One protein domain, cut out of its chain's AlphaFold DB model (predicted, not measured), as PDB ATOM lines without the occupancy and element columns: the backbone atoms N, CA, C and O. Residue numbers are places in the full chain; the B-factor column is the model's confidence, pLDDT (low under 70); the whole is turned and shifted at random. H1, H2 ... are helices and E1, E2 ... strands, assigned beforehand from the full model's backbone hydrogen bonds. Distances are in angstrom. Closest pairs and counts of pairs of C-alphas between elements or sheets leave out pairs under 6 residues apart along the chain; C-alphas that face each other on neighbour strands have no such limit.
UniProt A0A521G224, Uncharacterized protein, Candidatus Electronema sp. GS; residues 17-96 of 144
ATOM      1  N   ALA A  17     -40.617   9.907 -27.242       83.81
ATOM      2  CA  ALA A  17     -41.640  10.768 -26.671       83.81
ATOM      3  C   ALA A  17     -41.956  10.379 -25.220       83.81
ATOM      4  O   ALA A  17     -42.024  11.260 -24.362       83.81
ATOM      5  N   LEU A  18     -42.082   9.079 -24.931       86.38
ATOM      6  CA  LEU A  18     -42.307   8.573 -23.573       86.38
ATOM      7  C   LEU A  18     -41.166   8.980 -22.635       86.38
ATOM      8  O   LEU A  18     -41.418   9.494 -21.549       86.38
ATOM      9  N   GLU A  19     -39.918   8.811 -23.074       89.25
ATOM     10  CA  GLU A  19     -38.732   9.165 -22.280       89.25
ATOM     11  C   GLU A  19     -38.715  10.650 -21.896       89.25
ATOM     12  O   GLU A  19     -38.466  10.994 -20.741       89.25
ATOM     13  N   LYS A  20     -39.041  11.542 -22.841       90.88
ATOM     14  CA  LYS A  20     -39.118  12.989 -22.584       90.88
ATOM     15  C   LYS A  20     -40.226  13.338 -21.591       90.88
ATOM     16  O   LYS A  20     -40.015  14.160 -20.703       90.88
ATOM     17  N   LYS A  21     -41.399  12.712 -21.723       92.75
ATOM     18  CA  LYS A  21     -42.530  12.926 -20.808       92.75
ATOM     19  C   LYS A  21     -42.225  12.410 -19.402       92.75
ATOM     20  O   LYS A  21     -42.506  13.102 -18.427       92.75
ATOM     21  N   LEU A  22     -41.606  11.235 -19.299       94.44
ATOM     22  CA  LEU A  22     -41.162  10.679 -18.025       94.44
ATOM     23  C   LEU A  22     -40.117  11.588 -17.365       94.44
ATOM     24  O   LEU A  22     -40.199  11.844 -16.169       94.44
ATOM     25  N   ASP A  23     -39.165  12.127 -18.125       93.94
ATOM     26  CA  ASP A  23     -38.176  13.059 -17.577       93.94
ATOM     27  C   ASP A  23     -38.807  14.362 -17.059       93.94
ATOM     28  O   ASP A  23     -38.460  14.838 -15.970       93.94
ATOM     29  N   ALA A  24     -39.792  14.896 -17.787       93.38
ATOM     30  CA  ALA A  24     -40.585  16.037 -17.338       93.38
ATOM     31  C   ALA A  24     -41.331  15.723 -16.031       93.38
ATOM     32  O   ALA A  24     -41.258  16.508 -15.085       93.38
ATOM     33  N   TYR A  25     -41.960  14.547 -15.934       95.00
ATOM     34  CA  TYR A  25     -42.630  14.081 -14.717       95.00
ATOM     35  C   TYR A  25     -41.676  14.008 -13.523       95.00
ATOM     36  O   TYR A  25     -41.951  14.596 -12.480       95.00
ATOM     37  N   LEU A  26     -40.531  13.336 -13.674       94.75
ATOM     38  CA  LEU A  26     -39.552  13.177 -12.593       94.75
ATOM     39  C   LEU A  26     -38.972  14.524 -12.141       94.75
ATOM     40  O   LEU A  26     -38.686  14.722 -10.959       94.75
ATOM     41  N   THR A  27     -38.810  15.456 -13.080       93.00
ATOM     42  CA  THR A  27     -38.397  16.833 -12.794       93.00
ATOM     43  C   THR A  27     -39.468  17.589 -12.017       93.00
ATOM     44  O   THR A  27     -39.148  18.205 -11.004       93.00
ATOM     45  N   GLN A  28     -40.730  17.500 -12.434       91.12
ATOM     46  CA  GLN A  28     -41.849  18.168 -11.771       91.12
ATOM     47  C   GLN A  28     -42.143  17.583 -10.383       91.12
ATOM     48  O   GLN A  28     -42.453  18.331  -9.461       91.12
ATOM     49  N   ALA A  29     -41.961  16.274 -10.203       91.19
ATOM     50  CA  ALA A  29     -42.012  15.602  -8.905       91.19
ATOM     51  C   ALA A  29     -40.859  16.015  -7.969       91.19
ATOM     52  O   ALA A  29     -40.887  15.742  -6.769       91.19
ATOM     53  N   GLY A  30     -39.829  16.684  -8.496       93.00
ATOM     54  CA  GLY A  30     -38.671  17.106  -7.719       93.00
ATOM     55  C   GLY A  30     -37.870  15.931  -7.158       93.00
ATOM     56  O   GLY A  30     -37.186  16.099  -6.151       93.00
ATOM     57  N   ILE A  31     -37.974  14.741  -7.766       93.12
ATOM     58  CA  ILE A  31     -37.280  13.532  -7.311       93.12
ATOM     59  C   ILE A  31     -35.774  13.730  -7.490       93.12
ATOM     60  O   ILE A  31     -35.306  14.043  -8.588       93.12
ATOM     61  N   LYS A  32     -35.005  13.528  -6.413       92.19
ATOM     62  CA  LYS A  32     -33.546  13.712  -6.426       92.19
ATOM     63  C   LYS A  32     -32.849  12.624  -7.240       92.19
ATOM     64  O   LYS A  32     -32.051  12.929  -8.123       92.19
ATOM     65  N   ASP A  33     -33.183  11.360  -6.984       94.50
ATOM     66  CA  ASP A  33     -32.626  10.219  -7.718       94.50
ATOM     67  C   ASP A  33     -33.472   9.884  -8.955       94.50
ATOM     68  O   ASP A  33     -34.227   8.906  -9.005       94.50
ATOM     69  N   LYS A  34     -33.359  10.734  -9.981       94.31
ATOM     70  CA  LYS A  34     -34.086  10.546 -11.245       94.31
ATOM     71  C   LYS A  34     -33.665   9.273 -11.982       94.31
ATOM     72  O   LYS A  34     -34.469   8.721 -12.726       94.31
ATOM     73  N   ALA A  35     -32.428   8.805 -11.809       94.25
ATOM     74  CA  ALA A  35     -31.931   7.620 -12.504       94.25
ATOM     75  C   ALA A  35     -32.624   6.351 -11.994       94.25
ATOM     76  O   ALA A  35     -33.163   5.582 -12.797       94.25
ATOM     77  N   LYS A  36     -32.689   6.179 -10.668       95.19
ATOM     78  CA  LYS A  36     -33.430   5.079 -10.041       95.19
ATOM     79  C   LYS A  36     -34.920   5.156 -10.361       95.19
ATOM     80  O   LYS A  36     -35.493   4.168 -10.819       95.19
ATOM     81  N   ALA A  37     -35.524   6.337 -10.210       95.38
ATOM     82  CA  ALA A  37     -36.937   6.557 -10.518       95.38
ATOM     83  C   ALA A  37     -37.281   6.183 -11.969       95.38
ATOM     84  O   ALA A  37     -38.267   5.493 -12.224       95.38
ATOM     85  N   ARG A  38     -36.426   6.581 -12.921       95.62
ATOM     86  CA  ARG A  38     -36.584   6.255 -14.342       95.62
ATOM     87  C   ARG A  38     -36.501   4.752 -14.589       95.62
ATOM     88  O   ARG A  38     -37.343   4.223 -15.307       95.62
ATOM     89  N   SER A  39     -35.534   4.061 -13.981       94.69
ATOM     90  CA  SER A  39     -35.400   2.605 -14.127       94.69
ATOM     91  C   SER A  39     -36.633   1.857 -13.611       94.69
ATOM     92  O   SER A  39     -37.102   0.924 -14.266       94.69
ATOM     93  N   LEU A  40     -37.182   2.281 -12.468       95.69
ATOM     94  CA  LEU A  40     -38.407   1.711 -11.903       95.69
ATOM     95  C   LEU A  40     -39.603   1.948 -12.829       95.69
ATOM     96  O   LEU A  40     -40.282   0.997 -13.205       95.69
ATOM     97  N   ALA A  41     -39.800   3.193 -13.262       94.94
ATOM     98  CA  ALA A  41     -40.872   3.575 -14.174       94.94
ATOM     99  C   ALA A  41     -40.822   2.798 -15.497       94.94
ATOM    100  O   ALA A  41     -41.818   2.215 -15.910       94.94
ATOM    101  N   GLN A  42     -39.660   2.745 -16.152       93.50
ATOM    102  CA  GLN A  42     -39.492   2.032 -17.421       93.50
ATOM    103  C   GLN A  42     -39.804   0.544 -17.276       93.50
ATOM    104  O   GLN A  42     -40.498  -0.025 -18.119       93.50
ATOM    105  N   ARG A  43     -39.310  -0.086 -16.204       93.88
ATOM    106  CA  ARG A  43     -39.589  -1.497 -15.918       93.88
ATOM    107  C   ARG A  43     -41.081  -1.724 -15.700       93.88
ATOM    108  O   ARG A  43     -41.619  -2.662 -16.276       93.88
ATOM    109  N   HIS A  44     -41.735  -0.839 -14.949       95.00
ATOM    110  CA  HIS A  44     -43.173  -0.884 -14.683       95.00
ATOM    111  C   HIS A  44     -44.003  -0.787 -15.964       95.00
ATOM    112  O   HIS A  44     -44.770  -1.695 -16.273       95.00
ATOM    113  N   PHE A  45     -43.785   0.261 -16.762       93.62
ATOM    114  CA  PHE A  45     -44.496   0.463 -18.027       93.62
ATOM    115  C   PHE A  45     -44.249  -0.672 -19.029       93.62
ATOM    116  O   PHE A  45     -45.150  -1.020 -19.786       93.62
ATOM    117  N   SER A  46     -43.056  -1.273 -19.021       91.62
ATOM    118  CA  SER A  46     -42.732  -2.398 -19.907       91.62
ATOM    119  C   SER A  46     -43.395  -3.702 -19.456       91.62
ATOM    120  O   SER A  46     -43.936  -4.429 -20.284       91.62
ATOM    121  N   ALA A  47     -43.356  -4.001 -18.153       92.19
ATOM    122  CA  ALA A  47     -43.912  -5.231 -17.589       92.19
ATOM    123  C   ALA A  47     -45.447  -5.247 -17.633       92.19
ATOM    124  O   ALA A  47     -46.039  -6.292 -17.883       92.19
ATOM    125  N   HIS A  48     -46.072  -4.081 -17.460       91.88
ATOM    126  CA  HIS A  48     -47.520  -3.941 -17.319       91.88
ATOM    127  C   HIS A  48     -48.164  -3.176 -18.477       91.88
ATOM    128  O   HIS A  48     -49.235  -2.607 -18.313       91.88
ATOM    129  N   ALA A  49     -47.554  -3.162 -19.669       89.06
ATOM    130  CA  ALA A  49     -48.017  -2.376 -20.822       89.06
ATOM    131  C   ALA A  49     -49.504  -2.581 -21.198       89.06
ATOM    132  O   ALA A  49     -50.105  -1.709 -21.821       89.06
ATOM    133  N   LYS A  50     -50.102  -3.723 -20.832       91.00
ATOM    134  CA  LYS A  50     -51.506  -4.073 -21.113       91.00
ATOM    135  C   LYS A  50     -52.463  -3.842 -19.935       91.00
ATOM    136  O   LYS A  50     -53.651  -4.100 -20.074       91.00
ATOM    137  N   GLU A  51     -51.965  -3.376 -18.792       90.00
ATOM    138  CA  GLU A  51     -52.722  -3.253 -17.538       90.00
ATOM    139  C   GLU A  51     -52.933  -1.788 -17.121       90.00
ATOM    140  O   GLU A  51     -53.052  -1.494 -15.934       90.00
ATOM    141  N   TYR A  52     -52.944  -0.856 -18.080       88.94
ATOM    142  CA  TYR A  52     -53.114   0.586 -17.838       88.94
ATOM    143  C   TYR A  52     -52.228   1.139 -16.700       88.94
ATOM    144  O   TYR A  52     -52.733   1.737 -15.743       88.94
ATOM    145  N   PRO A  53     -50.902   0.927 -16.767       93.50
ATOM    146  CA  PRO A  53     -50.003   1.276 -15.682       93.50
ATOM    147  C   PRO A  53     -49.905   2.793 -15.520       93.50
ATOM    148  O   PRO A  53     -49.905   3.543 -16.497       93.50
ATOM    149  N   TYR A  54     -49.766   3.259 -14.284       94.50
ATOM    150  CA  TYR A  54     -49.458   4.656 -14.002       94.50
ATOM    151  C   TYR A  54     -48.578   4.797 -12.762       94.50
ATOM    152  O   TYR A  54     -48.459   3.892 -11.939       94.50
ATOM    153  N   LEU A  55     -47.946   5.959 -12.642       95.00
ATOM    154  CA  LEU A  55     -47.144   6.363 -11.498       95.00
ATOM    155  C   LEU A  55     -47.885   7.428 -10.700       95.00
ATOM    156  O   LEU A  55     -48.584   8.258 -11.283       95.00
ATOM    157  N   LEU A  56     -47.676   7.441  -9.391       93.19
ATOM    158  CA  LEU A  56     -48.072   8.525  -8.498       93.19
ATOM    159  C   LEU A  56     -46.883   8.876  -7.605       93.19
ATOM    160  O   LEU A  56     -46.280   7.985  -7.018       93.19
ATOM    161  N   PHE A  57     -46.545  10.153  -7.475       91.75
ATOM    162  CA  PHE A  57     -45.557  10.619  -6.506       91.75
ATOM    163  C   PHE A  57     -46.235  11.455  -5.427       91.75
ATOM    164  O   PHE A  57     -46.985  12.376  -5.749       91.75
ATOM    165  N   ARG A  58     -45.971  11.120  -4.161       88.75
ATOM    166  CA  ARG A  58     -46.461  11.833  -2.972       88.75
ATOM    167  C   ARG A  58     -45.561  11.513  -1.784       88.75
ATOM    168  O   ARG A  58     -45.126  10.378  -1.643       88.75
ATOM    169  N   GLY A  59     -45.299  12.482  -0.909       85.19
ATOM    170  CA  GLY A  59     -44.652  12.223   0.385       85.19
ATOM    171  C   GLY A  59     -43.211  11.710   0.279       85.19
ATOM    172  O   GLY A  59     -42.699  11.095   1.210       85.19
ATOM    173  N   GLY A  60     -42.546  11.930  -0.861       88.56
ATOM    174  CA  GLY A  60     -41.238  11.329  -1.124       88.56
ATOM    175  C   GLY A  60     -41.314   9.845  -1.492       88.56
ATOM    176  O   GLY A  60     -40.303   9.157  -1.413       88.56
ATOM    177  N   THR A  61     -42.481   9.347  -1.887       88.88
ATOM    178  CA  THR A  61     -42.701   7.966  -2.307       88.88
ATOM    179  C   THR A  61     -43.240   7.950  -3.736       88.88
ATOM    180  O   THR A  61     -44.154   8.700  -4.084       88.88
ATOM    181  N   LEU A  62     -42.658   7.099  -4.579       93.75
ATOM    182  CA  LEU A  62     -43.142   6.801  -5.920       93.75
ATOM    183  C   LEU A  62     -43.936   5.495  -5.878       93.75
ATOM    184  O   LEU A  62     -43.372   4.430  -5.640       93.75
ATOM    185  N   TYR A  63     -45.232   5.590  -6.131       93.31
ATOM    186  CA  TYR A  63     -46.172   4.481  -6.205       93.31
ATOM    187  C   TYR A  63     -46.370   4.064  -7.665       93.31
ATOM    188  O   TYR A  63     -46.523   4.909  -8.551       93.31
ATOM    189  N   LEU A  64     -46.354   2.760  -7.909       94.31
ATOM    190  CA  LEU A  64     -46.487   2.121  -9.212       94.31
ATOM    191  C   LEU A  64     -47.806   1.350  -9.215       94.31
ATOM    192  O   LEU A  64     -47.953   0.382  -8.474       94.31
ATOM    193  N   PHE A  65     -48.752   1.763 -10.047       92.62
ATOM    194  CA  PHE A  65     -50.092   1.185 -10.107       92.62
ATOM    195  C   PHE A  65     -50.349   0.473 -11.430       92.62
ATOM    196  O   PHE A  65     -49.825   0.881 -12.470       92.62
ATOM    197  N   THR A  66     -51.199  -0.548 -11.390       90.12
ATOM    198  CA  THR A  66     -51.858  -1.150 -12.558       90.12
ATOM    199  C   THR A  66     -53.374  -1.117 -12.359       90.12
ATOM    200  O   THR A  66     -53.869  -0.660 -11.326       90.12
ATOM    201  N   ALA A  67     -54.134  -1.621 -13.331       84.19
ATOM    202  CA  ALA A  67     -55.572  -1.835 -13.186       84.19
ATOM    203  C   ALA A  67     -55.933  -2.742 -11.990       84.19
ATOM    204  O   ALA A  67     -57.045  -2.654 -11.483       84.19
ATOM    205  N   GLY A  68     -55.000  -3.588 -11.533       83.94
ATOM    206  CA  GLY A  68     -55.171  -4.453 -10.363       83.94
ATOM    207  C   GLY A  68     -54.890  -3.779  -9.017       83.94
ATOM    208  O   GLY A  68     -55.014  -4.443  -7.994       83.94
ATOM    209  N   GLY A  69     -54.504  -2.498  -8.998       86.38
ATOM    210  CA  GLY A  69     -54.168  -1.765  -7.776       86.38
ATOM    211  C   GLY A  69     -52.683  -1.423  -7.665       86.38
ATOM    212  O   GLY A  69     -51.992  -1.224  -8.671       86.38
ATOM    213  N   LEU A  70     -52.195  -1.271  -6.432       89.00
ATOM    214  CA  LEU A  70     -50.803  -0.921  -6.159       89.00
ATOM    215  C   LEU A  70     -49.894  -2.125  -6.440       89.00
ATOM    216  O   LEU A  70     -49.994  -3.162  -5.797       89.00
ATOM    217  N   SER A  71     -48.969  -1.976  -7.387       88.94
ATOM    218  CA  SER A  71     -47.970  -3.003  -7.710       88.94
ATOM    219  C   SER A  71     -46.730  -2.876  -6.822       88.94
ATOM    220  O   SER A  71     -46.228  -3.865  -6.290       88.94
ATOM    221  N   ALA A  72     -46.232  -1.650  -6.627       90.50
ATOM    222  CA  ALA A  72     -45.064  -1.384  -5.790       90.50
ATOM    223  C   ALA A  72     -45.022   0.069  -5.299       90.50
ATOM    224  O   ALA A  72     -45.615   0.962  -5.901       90.50
ATOM    225  N   ALA A  73     -44.252   0.320  -4.240       91.81
ATOM    226  CA  ALA A  73     -43.944   1.661  -3.755       91.81
ATOM    227  C   ALA A  73     -42.457   1.764  -3.397       91.81
ATOM    228  O   ALA A  73     -41.896   0.844  -2.807       91.81
ATOM    229  N   GLU A  74     -41.827   2.884  -3.741       92.75
ATOM    230  CA  GLU A  74     -40.409   3.131  -3.473       92.75
ATOM    231  C   GLU A  74     -40.206   4.502  -2.826       92.75
ATOM    232  O   GLU A  74     -40.669   5.518  -3.350       92.75
ATOM    233  N   GLN A  75     -39.442   4.554  -1.731       90.56
ATOM    234  CA  GLN A  75     -39.048   5.824  -1.126       90.56
ATOM    235  C   GLN A  75     -37.973   6.507  -1.980       90.56
ATOM    236  O   GLN A  75     -36.835   6.048  -2.090       90.56
ATOM    237  N   LEU A  76     -38.333   7.644  -2.564       90.19
ATOM    238  CA  LEU A  76     -37.480   8.483  -3.393       90.19
ATOM    239  C   LEU A  76     -37.585   9.932  -2.903       90.19
ATOM    240  O   LEU A  76     -38.565  10.616  -3.209       90.19
ATOM    241  N   PRO A  77     -36.582  10.434  -2.158       85.31
ATOM    242  CA  PRO A  77     -36.591  11.804  -1.663       85.31
ATOM    243  C   PRO A  77     -36.845  12.802  -2.795       85.31
ATOM    244  O   PRO A  77     -36.184  12.751  -3.838       85.31
ATOM    245  N   GLY A  78     -37.765  13.738  -2.575       81.44
ATOM    246  CA  GLY A  78     -38.083  14.776  -3.548       81.44
ATOM    247  C   GLY A  78     -38.459  16.097  -2.896       81.44
ATOM    248  O   GLY A  78     -38.821  16.138  -1.723       81.44
ATOM    249  N   THR A  79     -38.323  17.188  -3.647       77.31
ATOM    250  CA  THR A  79     -38.605  18.548  -3.159       77.31
ATOM    251  C   THR A  79     -40.083  18.921  -3.253       77.31
ATOM    252  O   THR A  79     -40.533  19.766  -2.490       77.31
ATOM    253  N   ASN A  80     -40.847  18.265  -4.134       71.12
ATOM    254  CA  ASN A  80     -42.262  18.566  -4.385       71.12
ATOM    255  C   ASN A  80     -43.172  17.451  -3.842       71.12
ATOM    256  O   ASN A  80     -44.072  16.967  -4.521       71.12
ATOM    257  N   ALA A  81     -42.909  17.012  -2.608       61.78
ATOM    258  CA  ALA A  81     -43.603  15.890  -1.971       61.78
ATOM    259  C   ALA A  81     -45.058  16.191  -1.548       61.78
ATOM    260  O   ALA A  81     -45.776  15.263  -1.179       61.78
ATOM    261  N   ALA A  82     -45.482  17.459  -1.574       61.44
ATOM    262  CA  ALA A  82     -46.818  17.876  -1.143       61.44
ATOM    263  C   ALA A  82     -47.910  17.624  -2.200       61.44
ATOM    264  O   ALA A  82     -49.073  17.442  -1.849       61.44
ATOM    265  N   ASP A  83     -47.538  17.580  -3.481       73.50
ATOM    266  CA  ASP A  83     -48.484  17.438  -4.585       73.50
ATOM    267  C   ASP A  83     -48.661  15.983  -5.004       73.50
ATOM    268  O   ASP A  83     -47.691  15.237  -5.114       73.50
ATOM    269  N   TYR A  84     -49.901  15.596  -5.310       84.31
ATOM    270  CA  TYR A  84     -50.198  14.311  -5.936       84.31
ATOM    271  C   TYR A  84     -49.942  14.441  -7.431       84.31
ATOM    272  O   TYR A  84     -50.789  14.930  -8.182       84.31
ATOM    273  N   LEU A  85     -48.760  14.028  -7.874       90.62
ATOM    274  CA  LEU A  85     -48.400  14.051  -9.287       90.62
ATOM    275  C   LEU A  85     -48.551  12.656  -9.872       90.62
ATOM    276  O   LEU A  85     -47.858  11.729  -9.465       90.62
ATOM    277  N   ARG A  86     -49.450  12.515 -10.845       93.06
ATOM    278  CA  ARG A  86     -49.707  11.275 -11.576       93.06
ATOM    279  C   ARG A  86     -49.099  11.332 -12.970       93.06
ATOM    280  O   ARG A  86     -49.186  12.363 -13.634       93.06
ATOM    281  N   PHE A  87     -48.572  10.207 -13.441       94.31
ATOM    282  CA  PHE A  87     -48.122  10.025 -14.819       94.31
ATOM    283  C   PHE A  87     -48.597   8.690 -15.391       94.31
ATOM    284  O   PHE A  87     -48.281   7.641 -14.841       94.31
ATOM    285  N   ASP A  88     -49.339   8.715 -16.498       90.94
ATOM    286  CA  ASP A  88     -49.965   7.538 -17.126       90.94
ATOM    287  C   ASP A  88     -49.339   7.168 -18.483       90.94
ATOM    288  O   ASP A  88     -50.015   6.616 -19.344       90.94
ATOM    289  N   SER A  89     -48.051   7.477 -18.680       89.12
ATOM    290  CA  SER A  89     -47.291   7.386 -19.948       89.12
ATOM    291  C   SER A  89     -47.619   8.466 -20.989       89.12
ATOM    292  O   SER A  89     -46.746   8.848 -21.774       89.12
ATOM    293  N   GLU A  90     -48.822   9.043 -20.960       88.88
ATOM    294  CA  GLU A  90     -49.251  10.030 -21.950       88.88
ATOM    295  C   GLU A  90     -49.259  11.457 -21.410       88.88
ATOM    296  O   GLU A  90     -48.808  12.371 -22.115       88.88
ATOM    297  N   ARG A  91     -49.735  11.639 -20.174       90.44
ATOM    298  CA  ARG A  91     -49.940  12.938 -19.525       90.44
ATOM    299  C   ARG A  91     -49.475  12.935 -18.073       90.44
ATOM    300  O   ARG A  91     -49.468  11.916 -17.387       90.44
ATOM    301  N   ILE A  92     -49.130  14.128 -17.601       91.31
ATOM    302  CA  ILE A  92     -48.842  14.414 -16.197       91.31
ATOM    303  C   ILE A  92     -50.054  15.153 -15.637       91.31
ATOM    304  O   ILE A  92     -50.478  16.152 -16.213       91.31
ATOM    305  N   SER A  93     -50.623  14.661 -14.540       89.50
ATOM    306  CA  SER A  93     -51.785  15.273 -13.886       89.50
ATOM    307  C   SER A  93     -51.459  15.588 -12.434       89.50
ATOM    308  O   SER A  93     -50.916  14.738 -11.731       89.50
ATOM    309  N   ARG A  94     -51.813  16.788 -11.969       88.31
ATOM    310  CA  ARG A  94     -51.847  17.105 -10.537       88.31
ATOM    311  C   ARG A  94     -53.237  16.764 -10.021       88.31
ATOM    312  O   ARG A  94     -54.223  17.196 -10.611       88.31
ATOM    313  N   LEU A  95     -53.304  15.960  -8.974       84.31
ATOM    314  CA  LEU A  95     -54.555  15.533  -8.367       84.31
ATOM    315  C   LEU A  95     -54.807  16.362  -7.113       84.31
ATOM    316  O   LEU A  95     -53.877  16.667  -6.365       84.31
ATOM    317  N   ASP A  96     -56.066  16.727  -6.909       76.69
ATOM    318  CA  ASP A  96     -56.496  17.330  -5.658       76.69
ATOM    319  C   ASP A  96     -56.541  16.228  -4.580       76.69
ATOM    320  O   ASP A  96     -57.238  15.224  -4.779       76.69
TER     321      ASP A  96
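What this domain is: This is residues 17 to 96 of the 144 residues of an uncharacterized protein of Candidatus Electronema sp. GS (UniProt A0A521G224). A strongly twisted sheet of five strands has two helices over one face, H2 over E2 and H1 over E4, and its other face is bare. The printed part has 80 residues, with two named helices and then five named strands, H1 H2 E1 E2 E3 E4 E5. The sheet order is E3 E2 E1 E4 E5, all antiparallel; the class is mixed, helices and strands. The whole is compact, with a radius of gyration of the C-alphas of 11.1 A and spans of 32 by 25 by 21 A.

How they stand to each other: E1, residues 54 to 58, E2, residues 61 to 66, and E3, residues 69 to 75, form a meander, two hairpins in a row; N 56 and O 63 are 2.9 A apart and N 64 and O 72 2.8 A, within hydrogen-bond range. E4, residues 84 to 87, is antiparallel to E1, with N 57 and O 85 at 2.9 A; this makes a Greek key, its fourth strand beside its first. E5, residues 92 to 95, forms a hairpin with E4, with N 86 and O 93 at 2.8 A. H1, residues 17 to 28, and H2, residues 34 to 47, are on the same face, giving two layers, helices and sheet. H2 lies over E2, closest C-alphas His 44 and Leu 64, 7.1 A, and H1 over E4, Tyr 25 and Phe 87, 6.8 A. The helical hairpin H1 and H2 touches through residues 22 to 27 and 34 to 38 alone, closest C-alphas Leu 26 and Lys 34, 6.2 A, at a steep tilt of 45 degrees, opposite ways. In both helices every O i to N i+4 pair is within hydrogen-bond range.

Where its parts are: H1 begins at C-alpha 17 (-41.640, 10.768, -26.671), and E5 ends at C-alpha 95 (-54.555, 15.533, -8.367). H2 is 19.6 A long, E3 18.2 A, H1 16.6 A and E2 16.5 A.

The domain as a whole: The C-alphas farthest apart, of Lys 50 and Thr 79, are 31.6 A apart. The printed part has no cut and no long link. Residues 81 to 82 are under pLDDT 70.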